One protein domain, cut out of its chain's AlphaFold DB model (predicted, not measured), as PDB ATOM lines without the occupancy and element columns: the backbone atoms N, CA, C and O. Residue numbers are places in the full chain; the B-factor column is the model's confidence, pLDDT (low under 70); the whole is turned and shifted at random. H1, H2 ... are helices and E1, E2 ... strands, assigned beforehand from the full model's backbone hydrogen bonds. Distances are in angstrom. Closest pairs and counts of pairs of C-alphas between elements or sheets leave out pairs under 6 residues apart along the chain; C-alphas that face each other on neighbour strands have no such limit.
ATOM      1  N   ILE A   3     221.724 206.594 202.452       90.56
ATOM      2  CA  ILE A   3     222.179 206.139 201.130       90.56
ATOM      3  C   ILE A   3     222.470 207.295 200.162       90.56
ATOM      4  O   ILE A   3     222.933 207.067 199.048       90.56
ATOM      5  N   GLY A   4     222.231 208.547 200.567       92.19
ATOM      6  CA  GLY A   4     222.577 209.721 199.771       92.19
ATOM      7  C   GLY A   4     221.603 210.886 199.904       92.19
ATOM      8  O   GLY A   4     220.859 211.024 200.878       92.19
ATOM      9  N   LYS A   5     221.644 211.767 198.902       92.81
ATOM     10  CA  LYS A   5     220.766 212.932 198.787       92.81
ATOM     11  C   LYS A   5     220.052 212.929 197.446       92.81
ATOM     12  O   LYS A   5     220.623 212.502 196.449       92.81
ATOM     13  N   MET A   6     218.844 213.473 197.429       92.38
ATOM     14  CA  MET A   6     217.998 213.599 196.243       92.38
ATOM     15  C   MET A   6     217.382 214.996 196.201       92.38
ATOM     16  O   MET A   6     217.138 215.590 197.255       92.38
ATOM     17  N   LYS A   7     217.130 215.549 195.010       91.06
ATOM     18  CA  LYS A   7     216.447 216.844 194.911       91.06
ATOM     19  C   LYS A   7     214.969 216.688 195.218       91.06
ATOM     20  O   LYS A   7     214.310 215.768 194.742       91.06
ATOM     21  N   ILE A   8     214.429 217.666 195.936       88.19
ATOM     22  CA  ILE A   8     212.998 217.725 196.253       88.19
ATOM     23  C   ILE A   8     212.141 217.749 194.983       88.19
ATOM     24  O   ILE A   8     211.103 217.096 194.917       88.19
ATOM     25  N   ALA A   9     212.603 218.467 193.957       87.62
ATOM     26  CA  ALA A   9     211.913 218.562 192.677       87.62
ATOM     27  C   ALA A   9     211.769 217.205 191.965       87.62
ATOM     28  O   ALA A   9     210.723 216.956 191.373       87.62
ATOM     29  N   ASP A  10     212.773 216.329 192.062       89.56
ATOM     30  CA  ASP A  10     212.778 215.047 191.351       89.56
ATOM     31  C   ASP A  10     211.731 214.096 191.952       89.56
ATOM     32  O   ASP A  10     210.909 213.542 191.226       89.56
ATOM     33  N   LEU A  11     211.666 214.004 193.287       85.69
ATOM     34  CA  LEU A  11     210.643 213.209 193.979       85.69
ATOM     35  C   LEU A  11     209.227 213.726 193.705       85.69
ATOM     36  O   LEU A  11     208.328 212.943 193.402       85.69
ATOM     37  N   ARG A  12     209.028 215.050 193.784       83.69
ATOM     38  CA  ARG A  12     207.735 215.679 193.464       83.69
ATOM     39  C   ARG A  12     207.303 215.348 192.040       83.69
ATOM     40  O   ARG A  12     206.135 215.042 191.820       83.69
ATOM     41  N   SER A  13     208.249 215.379 191.102       85.88
ATOM     42  CA  SER A  13     208.005 215.052 189.702       85.88
ATOM     43  C   SER A  13     207.541 213.606 189.536       85.88
ATOM     44  O   SER A  13     206.480 213.386 188.957       85.88
ATOM     45  N   VAL A  14     208.283 212.623 190.067       83.12
ATOM     46  CA  VAL A  14     207.921 211.204 189.881       83.12
ATOM     47  C   VAL A  14     206.611 210.853 190.581       83.12
ATOM     48  O   VAL A  14     205.790 210.147 190.012       83.12
ATOM     49  N   MET A  15     206.351 211.413 191.765       78.44
ATOM     50  CA  MET A  15     205.114 211.162 192.510       78.44
ATOM     51  C   MET A  15     203.909 211.966 191.991       78.44
ATOM     52  O   MET A  15     202.803 211.814 192.511       78.44
ATOM     53  N   SER A  16     204.101 212.823 190.978       78.44
ATOM     54  CA  SER A  16     203.079 213.753 190.471       78.44
ATOM     55  C   SER A  16     202.457 214.622 191.577       78.44
ATOM     56  O   SER A  16     201.243 214.829 191.623       78.44
ATOM     57  N   LEU A  17     203.295 215.114 192.492       74.56
ATOM     58  CA  LEU A  17     202.892 215.922 193.644       74.56
ATOM     59  C   LEU A  17     203.091 217.418 193.379       74.56
ATOM     60  O   LEU A  17     203.927 217.828 192.574       74.56
ATOM     61  N   ASP A  18     202.313 218.248 194.074       72.56
ATOM     62  CA  ASP A  18     202.423 219.703 193.982       72.56
ATOM     63  C   ASP A  18     203.619 220.265 194.779       72.56
ATOM     64  O   ASP A  18     204.346 219.557 195.482       72.56
ATOM     65  N   LEU A  19     203.840 221.581 194.663       65.75
ATOM     66  CA  LEU A  19     204.922 222.287 195.361       65.75
ATOM     67  C   LEU A  19     204.790 222.264 196.893       65.75
ATOM     68  O   LEU A  19     205.761 222.600 197.566       65.75
ATOM     69  N   GLY A  20     203.621 221.902 197.429       65.81
ATOM     70  CA  GLY A  20     203.354 221.871 198.863       65.81
ATOM     71  C   GLY A  20     203.594 220.502 199.496       65.81
ATOM     72  O   GLY A  20     203.442 220.362 200.699       65.81
ATOM     73  N   PHE A  21     203.992 219.474 198.745       71.50
ATOM     74  CA  PHE A  21     204.498 218.241 199.348       71.50
ATOM     75  C   PHE A  21     205.957 218.413 199.816       71.50
ATOM     76  O   PHE A  21     206.779 218.882 199.019       71.50
ATOM     77  N   PRO A  22     206.340 218.009 201.045       69.56
ATOM     78  CA  PRO A  22     205.555 217.350 202.107       69.56
ATOM     79  C   PRO A  22     204.884 218.302 203.129       69.56
ATOM     80  O   PRO A  22     204.237 217.837 204.061       69.56
ATOM     81  N   GLU A  23     204.985 219.619 202.947       69.50
ATOM     82  CA  GLU A  23     204.510 220.675 203.868       69.50
ATOM     83  C   GLU A  23     202.979 220.758 204.051       69.50
ATOM     84  O   GLU A  23     202.489 221.394 204.981       69.50
ATOM     85  N   ASN A  24     202.199 220.114 203.182       65.88
ATOM     86  CA  ASN A  24     200.735 220.180 203.174       65.88
ATOM     87  C   ASN A  24     200.050 219.325 204.263       65.88
ATOM     88  O   ASN A  24     198.818 219.285 204.303       65.88
ATOM     89  N   GLY A  25     200.800 218.594 205.101       57.62
ATOM     90  CA  GLY A  25     200.256 217.830 206.237       57.62
ATOM     91  C   GLY A  25     199.263 216.716 205.866       57.62
ATOM     92  O   GLY A  25     198.532 216.214 206.720       57.62
ATOM     93  N   ARG A  26     199.183 216.325 204.585       62.88
ATOM     94  CA  ARG A  26     198.401 215.157 204.163       62.88
ATOM     95  C   ARG A  26     199.153 213.902 204.581       62.88
ATOM     96  O   ARG A  26     200.192 213.601 204.007       62.88
ATOM     97  N   ALA A  27     198.593 213.216 205.573       59.38
ATOM     98  CA  ALA A  27     199.259 212.134 206.284       59.38
ATOM     99  C   ALA A  27     199.606 210.929 205.400       59.38
ATOM    100  O   ALA A  27     200.639 210.321 205.631       59.38
ATOM    101  N   ASP A  28     198.825 210.628 204.357       76.56
ATOM    102  CA  ASP A  28     199.039 209.420 203.560       76.56
ATOM    103  C   ASP A  28     198.643 209.612 202.096       76.56
ATOM    104  O   ASP A  28     197.502 209.966 201.776       76.56
ATOM    105  N   TYR A  29     199.573 209.313 201.195       79.75
ATOM    106  CA  TYR A  29     199.297 209.127 199.778       79.75
ATOM    107  C   TYR A  29     199.387 207.649 199.423       79.75
ATOM    108  O   TYR A  29     200.258 206.923 199.904       79.75
ATOM    109  N   ARG A  30     198.475 207.200 198.562       82.00
ATOM    110  CA  ARG A  30     198.357 205.795 198.193       82.00
ATOM    111  C   ARG A  30     198.045 205.652 196.714       82.00
ATOM    112  O   ARG A  30     197.077 206.237 196.229       82.00
ATOM    113  N   TRP A  31     198.808 204.799 196.044       83.06
ATOM    114  CA  TRP A  31     198.606 204.435 194.650       83.06
ATOM    115  C   TRP A  31     198.485 202.922 194.527       83.06
ATOM    116  O   TRP A  31     199.391 202.167 194.878       83.06
ATOM    117  N   ASP A  32     197.332 202.490 194.029       79.12
ATOM    118  CA  ASP A  32     197.090 201.108 193.645       79.12
ATOM    119  C   ASP A  32     197.492 200.936 192.175       79.12
ATOM    120  O   ASP A  32     196.912 201.565 191.291       79.12
ATOM    121  N   ILE A  33     198.483 200.087 191.924       77.69
ATOM    122  CA  ILE A  33     199.103 199.910 190.611       77.69
ATOM    123  C   ILE A  33     198.769 198.511 190.107       77.69
ATOM    124  O   ILE A  33     199.233 197.502 190.648       77.69
ATOM    125  N   SER A  34     197.950 198.453 189.061       70.00
ATOM    126  CA  SER A  34     197.687 197.215 188.332       70.00
ATOM    127  C   SER A  34     198.889 196.865 187.464       70.00
ATOM    128  O   SER A  34     199.417 197.719 186.753       70.00
ATOM    129  N   THR A  35     199.314 195.607 187.506       70.12
ATOM    130  CA  THR A  35     200.352 195.096 186.603       70.12
ATOM    131  C   THR A  35     199.713 194.240 185.503       70.12
ATOM    132  O   THR A  35     198.507 194.006 185.518       70.12
ATOM    133  N   ALA A  36     200.493 193.811 184.508       65.69
ATOM    134  CA  ALA A  36     199.977 193.123 183.319       65.69
ATOM    135  C   ALA A  36     199.344 191.739 183.596       65.69
ATOM    136  O   ALA A  36     198.745 191.160 182.691       65.69
ATOM    137  N   GLY A  37     199.478 191.197 184.812       64.69
ATOM    138  CA  GLY A  37     198.779 189.989 185.243       64.69
ATOM    139  C   GLY A  37     197.516 190.327 186.034       64.69
ATOM    140  O   GLY A  37     197.587 191.090 186.993       64.69
ATOM    141  N   ASP A  38     196.387 189.695 185.697       66.75
ATOM    142  CA  ASP A  38     195.089 189.882 186.382       66.75
ATOM    143  C   ASP A  38     195.146 189.644 187.906       66.75
ATOM    144  O   ASP A  38     194.298 190.123 188.658       66.75
ATOM    145  N   ASP A  39     196.168 188.921 188.370       77.88
ATOM    146  CA  ASP A  39     196.374 188.554 189.767       77.88
ATOM    147  C   ASP A  39     197.481 189.363 190.471       77.88
ATOM    148  O   ASP A  39     197.676 189.191 191.675       77.88
ATOM    149  N   GLU A  40     198.224 190.212 189.760       79.44
ATOM    150  CA  GLU A  40     199.416 190.890 190.276       79.44
ATOM    151  C   GLU A  40     199.155 192.391 190.489       79.44
ATOM    152  O   GLU A  40     198.797 193.138 189.571       79.44
ATOM    153  N   LYS A  41     199.363 192.861 191.721       80.00
ATOM    154  CA  LYS A  41     199.141 194.256 192.116       80.00
ATOM    155  C   LYS A  41     200.327 194.781 192.908       80.00
ATOM    156  O   LYS A  41     200.845 194.099 193.789       80.00
ATOM    157  N   ARG A  42     200.694 196.033 192.656       82.44
ATOM    158  CA  ARG A  42     201.617 196.789 193.501       82.44
ATOM    159  C   ARG A  42     200.875 197.892 194.240       82.44
ATOM    160  O   ARG A  42     199.886 198.437 193.752       82.44
ATOM    161  N   LEU A  43     201.338 198.188 195.439       84.38
ATOM    162  CA  LEU A  43     200.818 199.239 196.290       84.38
ATOM    163  C   LEU A  43     201.983 200.135 196.677       84.38
ATOM    164  O   LEU A  43     202.845 199.721 197.445       84.38
ATOM    165  N   LEU A  44     201.997 201.350 196.142       84.94
ATOM    166  CA  LEU A  44     202.916 202.388 196.583       84.94
ATOM    167  C   LEU A  44     202.195 203.243 197.628       84.94
ATOM    168  O   LEU A  44     201.109 203.770 197.368       84.94
ATOM    169  N   GLN A  45     202.795 203.386 198.802       85.88
ATOM    170  CA  GLN A  45     202.313 204.244 199.875       85.88
ATOM    171  C   GLN A  45     203.403 205.244 200.249       85.88
ATOM    172  O   GLN A  45     204.572 204.885 200.333       85.88
ATOM    173  N   ALA A  46     203.013 206.495 200.471       84.38
ATOM    174  CA  ALA A  46     203.873 207.514 201.044       84.38
ATOM    175  C   ALA A  46     203.195 208.120 202.272       84.38
ATOM    176  O   ALA A  46     202.180 208.806 202.145       84.38
ATOM    177  N   GLU A  47     203.753 207.854 203.445       87.00
ATOM    178  CA  GLU A  47     203.335 208.422 204.727       87.00
ATOM    179  C   GLU A  47     204.193 209.656 205.016       87.00
ATOM    180  O   GLU A  47     205.411 209.636 204.811       87.00
ATOM    181  N   VAL A  48     203.574 210.741 205.477       85.88
ATOM    182  CA  VAL A  48     204.282 211.966 205.871       85.88
ATOM    183  C   VAL A  48     204.039 212.235 207.346       85.88
ATOM    184  O   VAL A  48     202.906 212.442 207.778       85.88
ATOM    185  N   VAL A  49     205.129 212.288 208.106       86.06
ATOM    186  CA  VAL A  49     205.139 212.609 209.531       86.06
ATOM    187  C   VAL A  49     205.800 213.969 209.719       86.06
ATOM    188  O   VAL A  49     206.960 214.158 209.358       86.06
ATOM    189  N   GLU A  50     205.057 214.923 210.276       85.50
ATOM    190  CA  GLU A  50     205.594 216.221 210.694       85.50
ATOM    191  C   GLU A  50     206.396 216.048 211.996       85.50
ATOM    192  O   GLU A  50     205.891 215.517 212.988       85.50
ATOM    193  N   GLU A  51     207.657 216.474 211.982       83.56
ATOM    194  CA  GLU A  51     208.523 216.595 213.157       83.56
ATOM    195  C   GLU A  51     208.685 218.082 213.537       83.56
ATOM    196  O   GLU A  51     208.261 218.979 212.817       83.56
ATOM    197  N   GLU A  52     209.315 218.371 214.681       83.75
ATOM    198  CA  GLU A  52     209.413 219.738 215.233       83.75
ATOM    199  C   GLU A  52     210.056 220.763 214.273       83.75
ATOM    200  O   GLU A  52     209.700 221.941 214.293       83.75
ATOM    201  N   PHE A  53     210.987 220.320 213.418       82.31
ATOM    202  CA  PHE A  53     211.706 221.175 212.460       82.31
ATOM    203  C   PHE A  53     211.792 220.594 211.042       82.31
ATOM    204  O   PHE A  53     212.260 221.278 210.133       82.31
ATOM    205  N   ASP A  54     211.351 219.352 210.854       86.56
ATOM    206  CA  ASP A  54     211.546 218.554 209.645       86.56
ATOM    207  C   ASP A  54     210.264 217.775 209.318       86.56
ATOM    208  O   ASP A  54     209.352 217.671 210.130       86.56
ATOM    209  N   PHE A  55     210.217 217.176 208.135       86.56
ATOM    210  CA  PHE A  55     209.203 216.204 207.750       86.56
ATOM    211  C   PHE A  55     209.894 214.890 207.397       86.56
ATOM    212  O   PHE A  55     210.847 214.861 206.613       86.56
ATOM    213  N   LEU A  56     209.399 213.790 207.954       88.44
ATOM    214  CA  LEU A  56     209.812 212.443 207.590       88.44
ATOM    215  C   LEU A  56     208.791 211.871 206.610       88.44
ATOM    216  O   LEU A  56     207.638 211.647 206.971       88.44
ATOM    217  N   CYS A  57     209.213 211.616 205.376       87.25
ATOM    218  CA  CYS A  57     208.403 210.898 204.403       87.25
ATOM    219  C   CYS A  57     208.863 209.444 204.318       87.25
ATOM    220  O   CYS A  57     210.016 209.179 203.977       87.25
ATOM    221  N   LYS A  58     207.969 208.504 204.621       88.25
ATOM    222  CA  LYS A  58     208.208 207.069 204.467       88.25
ATOM    223  C   LYS A  58     207.533 206.598 203.197       88.25
ATOM    224  O   LYS A  58     206.326 206.770 203.050       88.25
ATOM    225  N   ILE A  59     208.301 206.023 202.289       86.06
ATOM    226  CA  ILE A  59     207.815 205.505 201.018       86.06
ATOM    227  C   ILE A  59     207.970 203.995 201.051       86.06
ATOM    228  O   ILE A  59     209.079 203.482 201.189       86.06
ATOM    229  N   THR A  60     206.848 203.307 200.895       86.06
ATOM    230  CA  THR A  60     206.752 201.855 200.954       86.06
ATOM    231  C   THR A  60     206.153 201.342 199.653       86.06
ATOM    232  O   THR A  60     205.084 201.790 199.233       86.06
ATOM    233  N   LEU A  61     206.827 200.381 199.020       85.06
ATOM    234  CA  LEU A  61     206.278 199.620 197.899       85.06
ATOM    235  C   LEU A  61     205.997 198.179 198.333       85.06
ATOM    236  O   LEU A  61     206.909 197.448 198.720       85.06
ATOM    237  N   ASP A  62     204.737 197.771 198.209       84.69
ATOM    238  CA  ASP A  62     204.267 196.420 198.489       84.69
ATOM    239  C   ASP A  62     203.807 195.695 197.230       84.69
ATOM    240  O   ASP A  62     203.080 196.243 196.402       84.69
ATOM    241  N   GLU A  63     204.170 194.418 197.117       82.56
ATOM    242  CA  GLU A  63     203.765 193.556 196.007       82.56
ATOM    243  C   GLU A  63     202.789 192.470 196.469       82.56
ATOM    244  O   GLU A  63     203.009 191.778 197.472       82.56
ATOM    245  N   TYR A  64     201.716 192.298 195.698       81.88
ATOM    246  CA  TYR A  64     200.640 191.347 195.933       81.88
ATOM    247  C   TYR A  64     200.431 190.446 194.713       81.88
ATOM    248  O   TYR A  64     200.379 190.924 193.584       81.88
ATOM    249  N   ILE A  65     200.229 189.150 194.953       81.00
ATOM    250  CA  ILE A  65     199.835 188.148 193.953       81.00
ATOM    251  C   ILE A  65     198.612 187.401 194.490       81.00
ATOM    252  O   ILE A  65     198.636 186.894 195.614       81.00
ATOM    253  N   LYS A  66     197.531 187.327 193.708       82.31
ATOM    254  CA  LYS A  66     196.252 186.691 194.084       82.31
ATOM    255  C   LYS A  66     195.720 187.191 195.434       82.31
ATOM    256  O   LYS A  66     195.249 186.416 196.264       82.31
ATOM    257  N   GLY A  67     195.875 188.492 195.694       79.88
ATOM    258  CA  GLY A  67     195.487 189.134 196.958       79.88
ATOM    259  C   GLY A  67     196.384 188.817 198.163       79.88
ATOM    260  O   GLY A  67     196.121 189.308 199.257       79.88
ATOM    261  N   THR A  68     197.450 188.035 197.985       81.75
ATOM    262  CA  THR A  68     198.440 187.739 199.030       81.75
ATOM    263  C   THR A  68     199.647 188.653 198.858       81.75
ATOM    264  O   THR A  68     200.165 188.760 197.752       81.75
ATOM    265  N   ARG A  69     200.121 189.307 199.927       82.25
ATOM    266  CA  ARG A  69     201.388 190.063 199.904       82.25
ATOM    267  C   ARG A  69     202.534 189.058 199.761       82.25
ATOM    268  O   ARG A  69     202.667 188.179 200.610       82.25
ATOM    269  N   VAL A  70     203.312 189.143 198.687       71.62
ATOM    270  CA  VAL A  70     204.310 188.113 198.312       71.62
ATOM    271  C   VAL A  70     205.749 188.624 198.235       71.62
ATOM    272  O   VAL A  70     206.664 187.823 198.054       71.62
ATOM    273  N   GLY A  71     205.956 189.934 198.329       62.91
ATOM    274  CA  GLY A  71     207.224 190.560 197.964       62.91
ATOM    275  C   GLY A  71     208.103 191.024 199.123       62.91
ATOM    276  O   GLY A  71     207.793 190.871 200.306       62.91
ATOM    277  N   ARG A  72     209.218 191.637 198.711       64.12
ATOM    278  CA  ARG A  72     210.140 192.424 199.532       64.12
ATOM    279  C   ARG A  72     209.554 193.825 199.672       64.12
ATOM    280  O   ARG A  72     209.426 194.529 198.678       64.12
ATOM    281  N   THR A  73     209.211 194.215 200.890       72.12
ATOM    282  CA  THR A  73     208.890 195.609 201.193       72.12
ATOM    283  C   THR A  73     210.153 196.435 200.998       72.12
ATOM    284  O   THR A  73     211.195 196.133 201.587       72.12
ATOM    285  N   LEU A  74     210.080 197.416 200.105       72.50
ATOM    286  CA  LEU A  74     211.128 198.411 199.955       72.50
ATOM    287  C   LEU A  74     210.697 199.646 200.728       72.50
ATOM    288  O   LEU A  74     209.797 200.362 200.292       72.50
ATOM    289  N   ASP A  75     211.340 199.839 201.875       82.25
ATOM    290  CA  ASP A  75     211.124 200.981 202.746       82.25
ATOM    291  C   ASP A  75     212.239 202.000 202.530       82.25
ATOM    292  O   ASP A  75     213.436 201.719 202.683       82.25
ATOM    293  N   PHE A  76     211.818 203.196 202.145       85.12
ATOM    294  CA  PHE A  76     212.676 204.358 202.030       85.12
ATOM    295  C   PHE A  76     212.181 205.436 202.976       85.12
ATOM    296  O   PHE A  76     210.992 205.743 203.026       85.12
ATOM    297  N   GLU A  77     213.110 206.051 203.687       89.88
ATOM    298  CA  GLU A  77     212.832 207.217 204.509       89.88
ATOM    299  C   GLU A  77     213.515 208.428 203.894       89.88
ATOM    300  O   GLU A  77     214.702 208.407 203.567       89.88
ATOM    301  N   VAL A  78     212.764 209.507 203.735       88.44
ATOM    302  CA  VAL A  78     213.252 210.748 203.157       88.44
ATOM    303  C   VAL A  78     213.017 211.863 204.163       88.44
ATOM    304  O   VAL A  78     211.876 212.165 204.508       88.44
ATOM    305  N   ARG A  79     214.102 212.476 204.647       90.19
ATOM    306  CA  ARG A  79     214.021 213.602 205.584       90.19
ATOM    307  C   ARG A  79     214.056 214.919 204.822       90.19
ATOM    308  O   ARG A  79     215.059 215.255 204.185       90.19
ATOM    309  N   TYR A  80     212.956 215.651 204.915       87.38
ATOM    310  CA  TYR A  80     212.749 216.955 204.312       87.38
ATOM    311  C   TYR A  80     212.885 218.054 205.364       87.38
ATOM    312  O   TYR A  80     212.164 218.059 206.354       87.38
ATOM    313  N   THR A  81     213.762 219.018 205.107       88.31
ATOM    314  CA  THR A  81     213.889 220.231 205.920       88.31
ATOM    315  C   THR A  81     213.378 221.413 205.096       88.31
ATOM    316  O   THR A  81     213.898 221.640 204.000       88.31
ATOM    317  N   PRO A  82     212.389 222.192 205.562       83.31
ATOM    318  CA  PRO A  82     211.910 223.356 204.822       83.31
ATOM    319  C   PRO A  82     213.047 224.315 204.437       83.31
ATOM    320  O   PRO A  82     213.908 224.656 205.250       83.31
ATOM    321  N   GLY A  83     213.054 224.764 203.180       84.50
ATOM    322  CA  GLY A  83     214.041 225.722 202.664       84.50
ATOM    323  C   GLY A  83     215.354 225.126 202.141       84.50
ATOM    324  O   GLY A  83     216.212 225.888 201.693       84.50
ATOM    325  N   VAL A  84     215.528 223.799 202.144       87.69
ATOM    326  CA  VAL A  84     216.654 223.140 201.453       87.69
ATOM    327  C   VAL A  84     216.248 222.683 200.050       87.69
ATOM    328  O   VAL A  84     215.072 222.495 199.766       87.69
ATOM    329  N   GLU A  85     217.219 222.480 199.155       88.62
ATOM    330  CA  GLU A  85     216.958 221.952 197.801       88.62
ATOM    331  C   GLU A  85     217.023 220.418 197.723       88.62
ATOM    332  O   GLU A  85     216.448 219.802 196.819       88.62
ATOM    333  N   GLN A  86     217.750 219.796 198.655       91.38
ATOM    334  CA  GLN A  86     218.034 218.365 198.663       91.38
ATOM    335  C   GLN A  86     217.688 217.735 200.006       91.38
ATOM    336  O   GLN A  86     218.078 218.241 201.057       91.38
ATOM    337  N   MET A  87     217.035 216.585 199.947       91.31
ATOM    338  CA  MET A  87     216.643 215.772 201.095       91.31
ATOM    339  C   MET A  87     217.577 214.583 201.270       91.31
ATOM    340  O   MET A  87     218.155 214.083 200.301       91.31
ATOM    341  N   GLN A  88     217.738 214.147 202.517       92.50
ATOM    342  CA  GLN A  88     218.501 212.941 202.829       92.50
ATOM    343  C   GLN A  88     217.615 211.717 202.639       92.50
ATOM    344  O   GLN A  88     216.469 211.724 203.084       92.50
ATOM    345  N   VAL A  89     218.163 210.682 202.008       91.62
ATOM    346  CA  VAL A  89     217.463 209.423 201.749       91.62
ATOM    347  C   VAL A  89     218.109 208.321 202.571       91.62
ATOM    348  O   VAL A  89     219.336 208.188 202.609       91.62
ATOM    349  N   PHE A  90     217.276 207.518 203.217       90.81
ATOM    350  CA  PHE A  90     217.679 206.381 204.016       90.81
ATOM    351  C   PHE A  90     216.961 205.123 203.528       90.81
ATOM    352  O   PHE A  90     215.797 205.168 203.141       90.81
ATOM    353  N   CYS A  91     217.668 203.998 203.547       86.69
ATOM    354  CA  CYS A  91     217.130 202.680 203.227       86.69
ATOM    355  C   CYS A  91     217.806 201.619 204.105       86.69
ATOM    356  O   CYS A  91     218.936 201.810 204.573       86.69
ATOM    357  N   ASP A  92     217.133 200.496 204.329       83.00
ATOM    358  CA  ASP A  92     217.653 199.369 205.112       83.00
ATOM    359  C   ASP A  92     218.668 198.498 204.355       83.00
ATOM    360  O   ASP A  92     219.252 197.578 204.925       83.00
ATOM    361  N   SER A  93     218.930 198.797 203.080       78.88
ATOM    362  CA  SER A  93     219.909 198.101 202.244       78.88
ATOM    363  C   SER A  93     220.889 199.101 201.637       78.88
ATOM    364  O   SER A  93     220.473 200.102 201.058       78.88
ATOM    365  N   GLU A  94     222.189 198.824 201.775       76.62
ATOM    366  CA  GLU A  94     223.270 199.637 201.185       76.62
ATOM    367  C   GLU A  94     223.398 199.443 199.668       76.62
ATOM    368  O   GLU A  94     224.056 200.237 199.004       76.62
ATOM    369  N   ASP A  95     222.754 198.411 199.116       82.94
ATOM    370  CA  ASP A  95     222.747 198.129 197.677       82.94
ATOM    371  C   ASP A  95     221.828 199.083 196.894       82.94
ATOM    372  O   ASP A  95     221.805 199.033 195.667       82.94
ATOM    373  N   ASN A  96     221.066 199.933 197.592       82.69
ATOM    374  CA  ASN A  96     220.159 200.905 196.994       82.69
ATOM    375  C   ASN A  96     220.763 202.312 197.002       82.69
ATOM    376  O   ASN A  96     221.432 202.732 197.948       82.69
ATOM    377  N   SER A  97     220.421 203.079 195.978       87.12
ATOM    378  CA  SER A  97     220.713 204.500 195.836       87.12
ATOM    379  C   SER A  97     219.422 205.335 195.823       87.12
ATOM    380  O   SER A  97     218.328 204.803 195.618       87.12
ATOM    381  N   PRO A  98     219.509 206.660 196.026       88.19
ATOM    382  CA  PRO A  98     218.361 207.546 195.847       88.19
ATOM    383  C   PRO A  98     217.737 207.474 194.442       88.19
ATOM    384  O   PRO A  98     216.529 207.645 194.304       88.19
ATOM    385  N   ASP A  99     218.534 207.184 193.411       87.25
ATOM    386  CA  ASP A  99     218.042 207.045 192.036       87.25
ATOM    387  C   ASP A  99     217.215 205.761 191.855       87.25
ATOM    388  O   ASP A  99     216.261 205.745 191.075       87.25
ATOM    389  N   ASP A 100     217.515 204.703 192.618       83.75
ATOM    390  CA  ASP A 100     216.715 203.473 192.619       83.75
ATOM    391  C   ASP A 100     215.318 203.721 193.194       83.75
ATOM    392  O   ASP A 100     214.338 203.188 192.675       83.75
ATOM    393  N   LEU A 101     215.197 204.587 194.209       83.94
ATOM    394  CA  LEU A 101     213.903 205.038 194.732       83.94
ATOM    395  C   LEU A 101     213.097 205.775 193.655       83.94
ATOM    396  O   LEU A 101     211.925 205.461 193.451       83.94
ATOM    397  N   LEU A 102     213.710 206.737 192.957       87.00
ATOM    398  CA  LEU A 102     213.039 207.479 191.884       87.00
ATOM    399  C   LEU A 102     212.590 206.549 190.759       87.00
ATOM    400  O   LEU A 102     211.427 206.587 190.365       87.00
ATOM    401  N   THR A 103     213.490 205.676 190.306       84.25
ATOM    402  CA  THR A 103     213.220 204.687 189.255       84.25
ATOM    403  C   THR A 103     212.097 203.743 189.670       84.25
ATOM    404  O   THR A 103     211.224 203.422 188.869       84.25
ATOM    405  N   MET A 104     212.084 203.314 190.933       79.62
ATOM    406  CA  MET A 104     211.036 202.462 191.485       79.62
ATOM    407  C   MET A 104     209.686 203.177 191.499       79.62
ATOM    408  O   MET A 104     208.703 202.593 191.055       79.62
ATOM    409  N   ILE A 105     209.619 204.419 191.990       81.00
ATOM    410  CA  ILE A 105     208.377 205.204 192.011       81.00
ATOM    411  C   ILE A 105     207.882 205.455 190.584       81.00
ATOM    412  O   ILE A 105     206.698 205.279 190.311       81.00
ATOM    413  N   GLU A 106     208.779 205.828 189.672       81.38
ATOM    414  CA  GLU A 106     208.444 206.066 188.270       81.38
ATOM    415  C   GLU A 106     207.919 204.789 187.608       81.38
ATOM    416  O   GLU A 106     206.839 204.809 187.033       81.38
ATOM    417  N   ALA A 107     208.610 203.656 187.760       72.69
ATOM    418  CA  ALA A 107     208.158 202.366 187.238       72.69
ATOM    419  C   ALA A 107     206.862 201.870 187.898       72.69
ATOM    420  O   ALA A 107     206.097 201.126 187.288       72.69
ATOM    421  N   ALA A 108     206.623 202.250 189.153       70.38
ATOM    422  CA  ALA A 108     205.402 201.939 189.874       70.38
ATOM    423  C   ALA A 108     204.225 202.771 189.333       70.38
ATOM    424  O   ALA A 108     203.156 202.229 189.083       70.38
ATOM    425  N   LEU A 109     204.405 204.071 189.104       72.38
ATOM    426  CA  LEU A 109     203.334 204.961 188.643       72.38
ATOM    427  C   LEU A 109     203.126 204.926 187.124       72.38
ATOM    428  O   LEU A 109     202.022 205.190 186.645       72.38
ATOM    429  N   PHE A 110     204.157 204.569 186.363       68.00
ATOM    430  CA  PHE A 110     204.082 204.374 184.926       68.00
ATOM    431  C   PHE A 110     203.563 202.967 184.620       68.00
ATOM    432  O   PHE A 110     204.323 202.017 184.447       68.00
TER     433      PHE A 110
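This is residues 3 to 110 of the 118 residues of an uncharacterized protein of Yangia sp. PrR003 (UniProt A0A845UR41). A twisted sheet of six strands curls round one helix, H2, with the short helix H1 packed beside H2 on the same side of the sheet. The hairpin of the two long strands E3 and E4 runs along the longest axis, and no named helix covers the sheet's other face. The printed part has 108 residues, with elements in the order E1 H1 E2 E3 E4 E5 E6 H2; the sheet's order is E1 E6 E5 E4 E3 E2, all antiparallel. The class is mixed, helices and strands. The whole is compact, with a radius of gyration of the C-alphas of 14.0 A and spans of 44 by 29 by 22 A.

Find C-alpha 3 at (222.179, 206.139, 201.130), where strand E1, residues 3 to 7, begins. Helix H1, residues 8 to 14, follows at once. Go on to E2, residues 28 to 34, 19.6 A from first to last C-alpha. Then find C-alpha 40 at (199.416, 190.890, 190.276); from there E3, residues 40 to 50, runs 33.1 A. E4, residues 55 to 65, spans 32.6 A, and E5, residues 74 to 80, spans 19.1 A. After E6, residues 86 to 91, helix H2, residues 98 to 109, runs 16.9 A to C-alpha 109 at (203.334, 204.961, 188.643).

Begin at edge strand E1: N 3 and O 89 of E6 are 2.9 A apart, within hydrogen-bond range. Strands E2 to E6 form a meander, each the antiparallel neighbour of the one before. Look there for N 31 and O 44, 2.8 A, between E2 and E3; N 58 and O 47, 2.8 A, between E3 and E4; N 57 and O 78, 2.9 A, between E4 and E5; and N 90 and O 77, 2.7 A, between E5 and E6. The edge strands E1 and E2 are apart. H1 and H2 are on one face of the sheet, making two layers, a sheet and its helices. The closest C-alphas of H2 and E1 are those of Met 6 and Pro 98, 6.1 A; those of H2 and E2 are Ile 33 and Ala 108, 6.7 A. H1 and H2 touch, closest at the C-alphas of Val 14 and Glu 106, 5.4 A. They run the same way at a shallow tilt of 32 degrees, only just short of steep. In H1 and H2 every O i to N i+4 pair is within hydrogen-bond range.

The two C-alphas farthest apart, those of Asp 38 and Phe 53, are 44.0 A from each other. The printed part has no cut. The link from H1 to E2, residues 15 to 27, is long. The mean pLDDT of the printed part is 81.0; look for values under 70 at residues 19 to 20, 22 to 27, 36 to 38, 71 to 72 and 110.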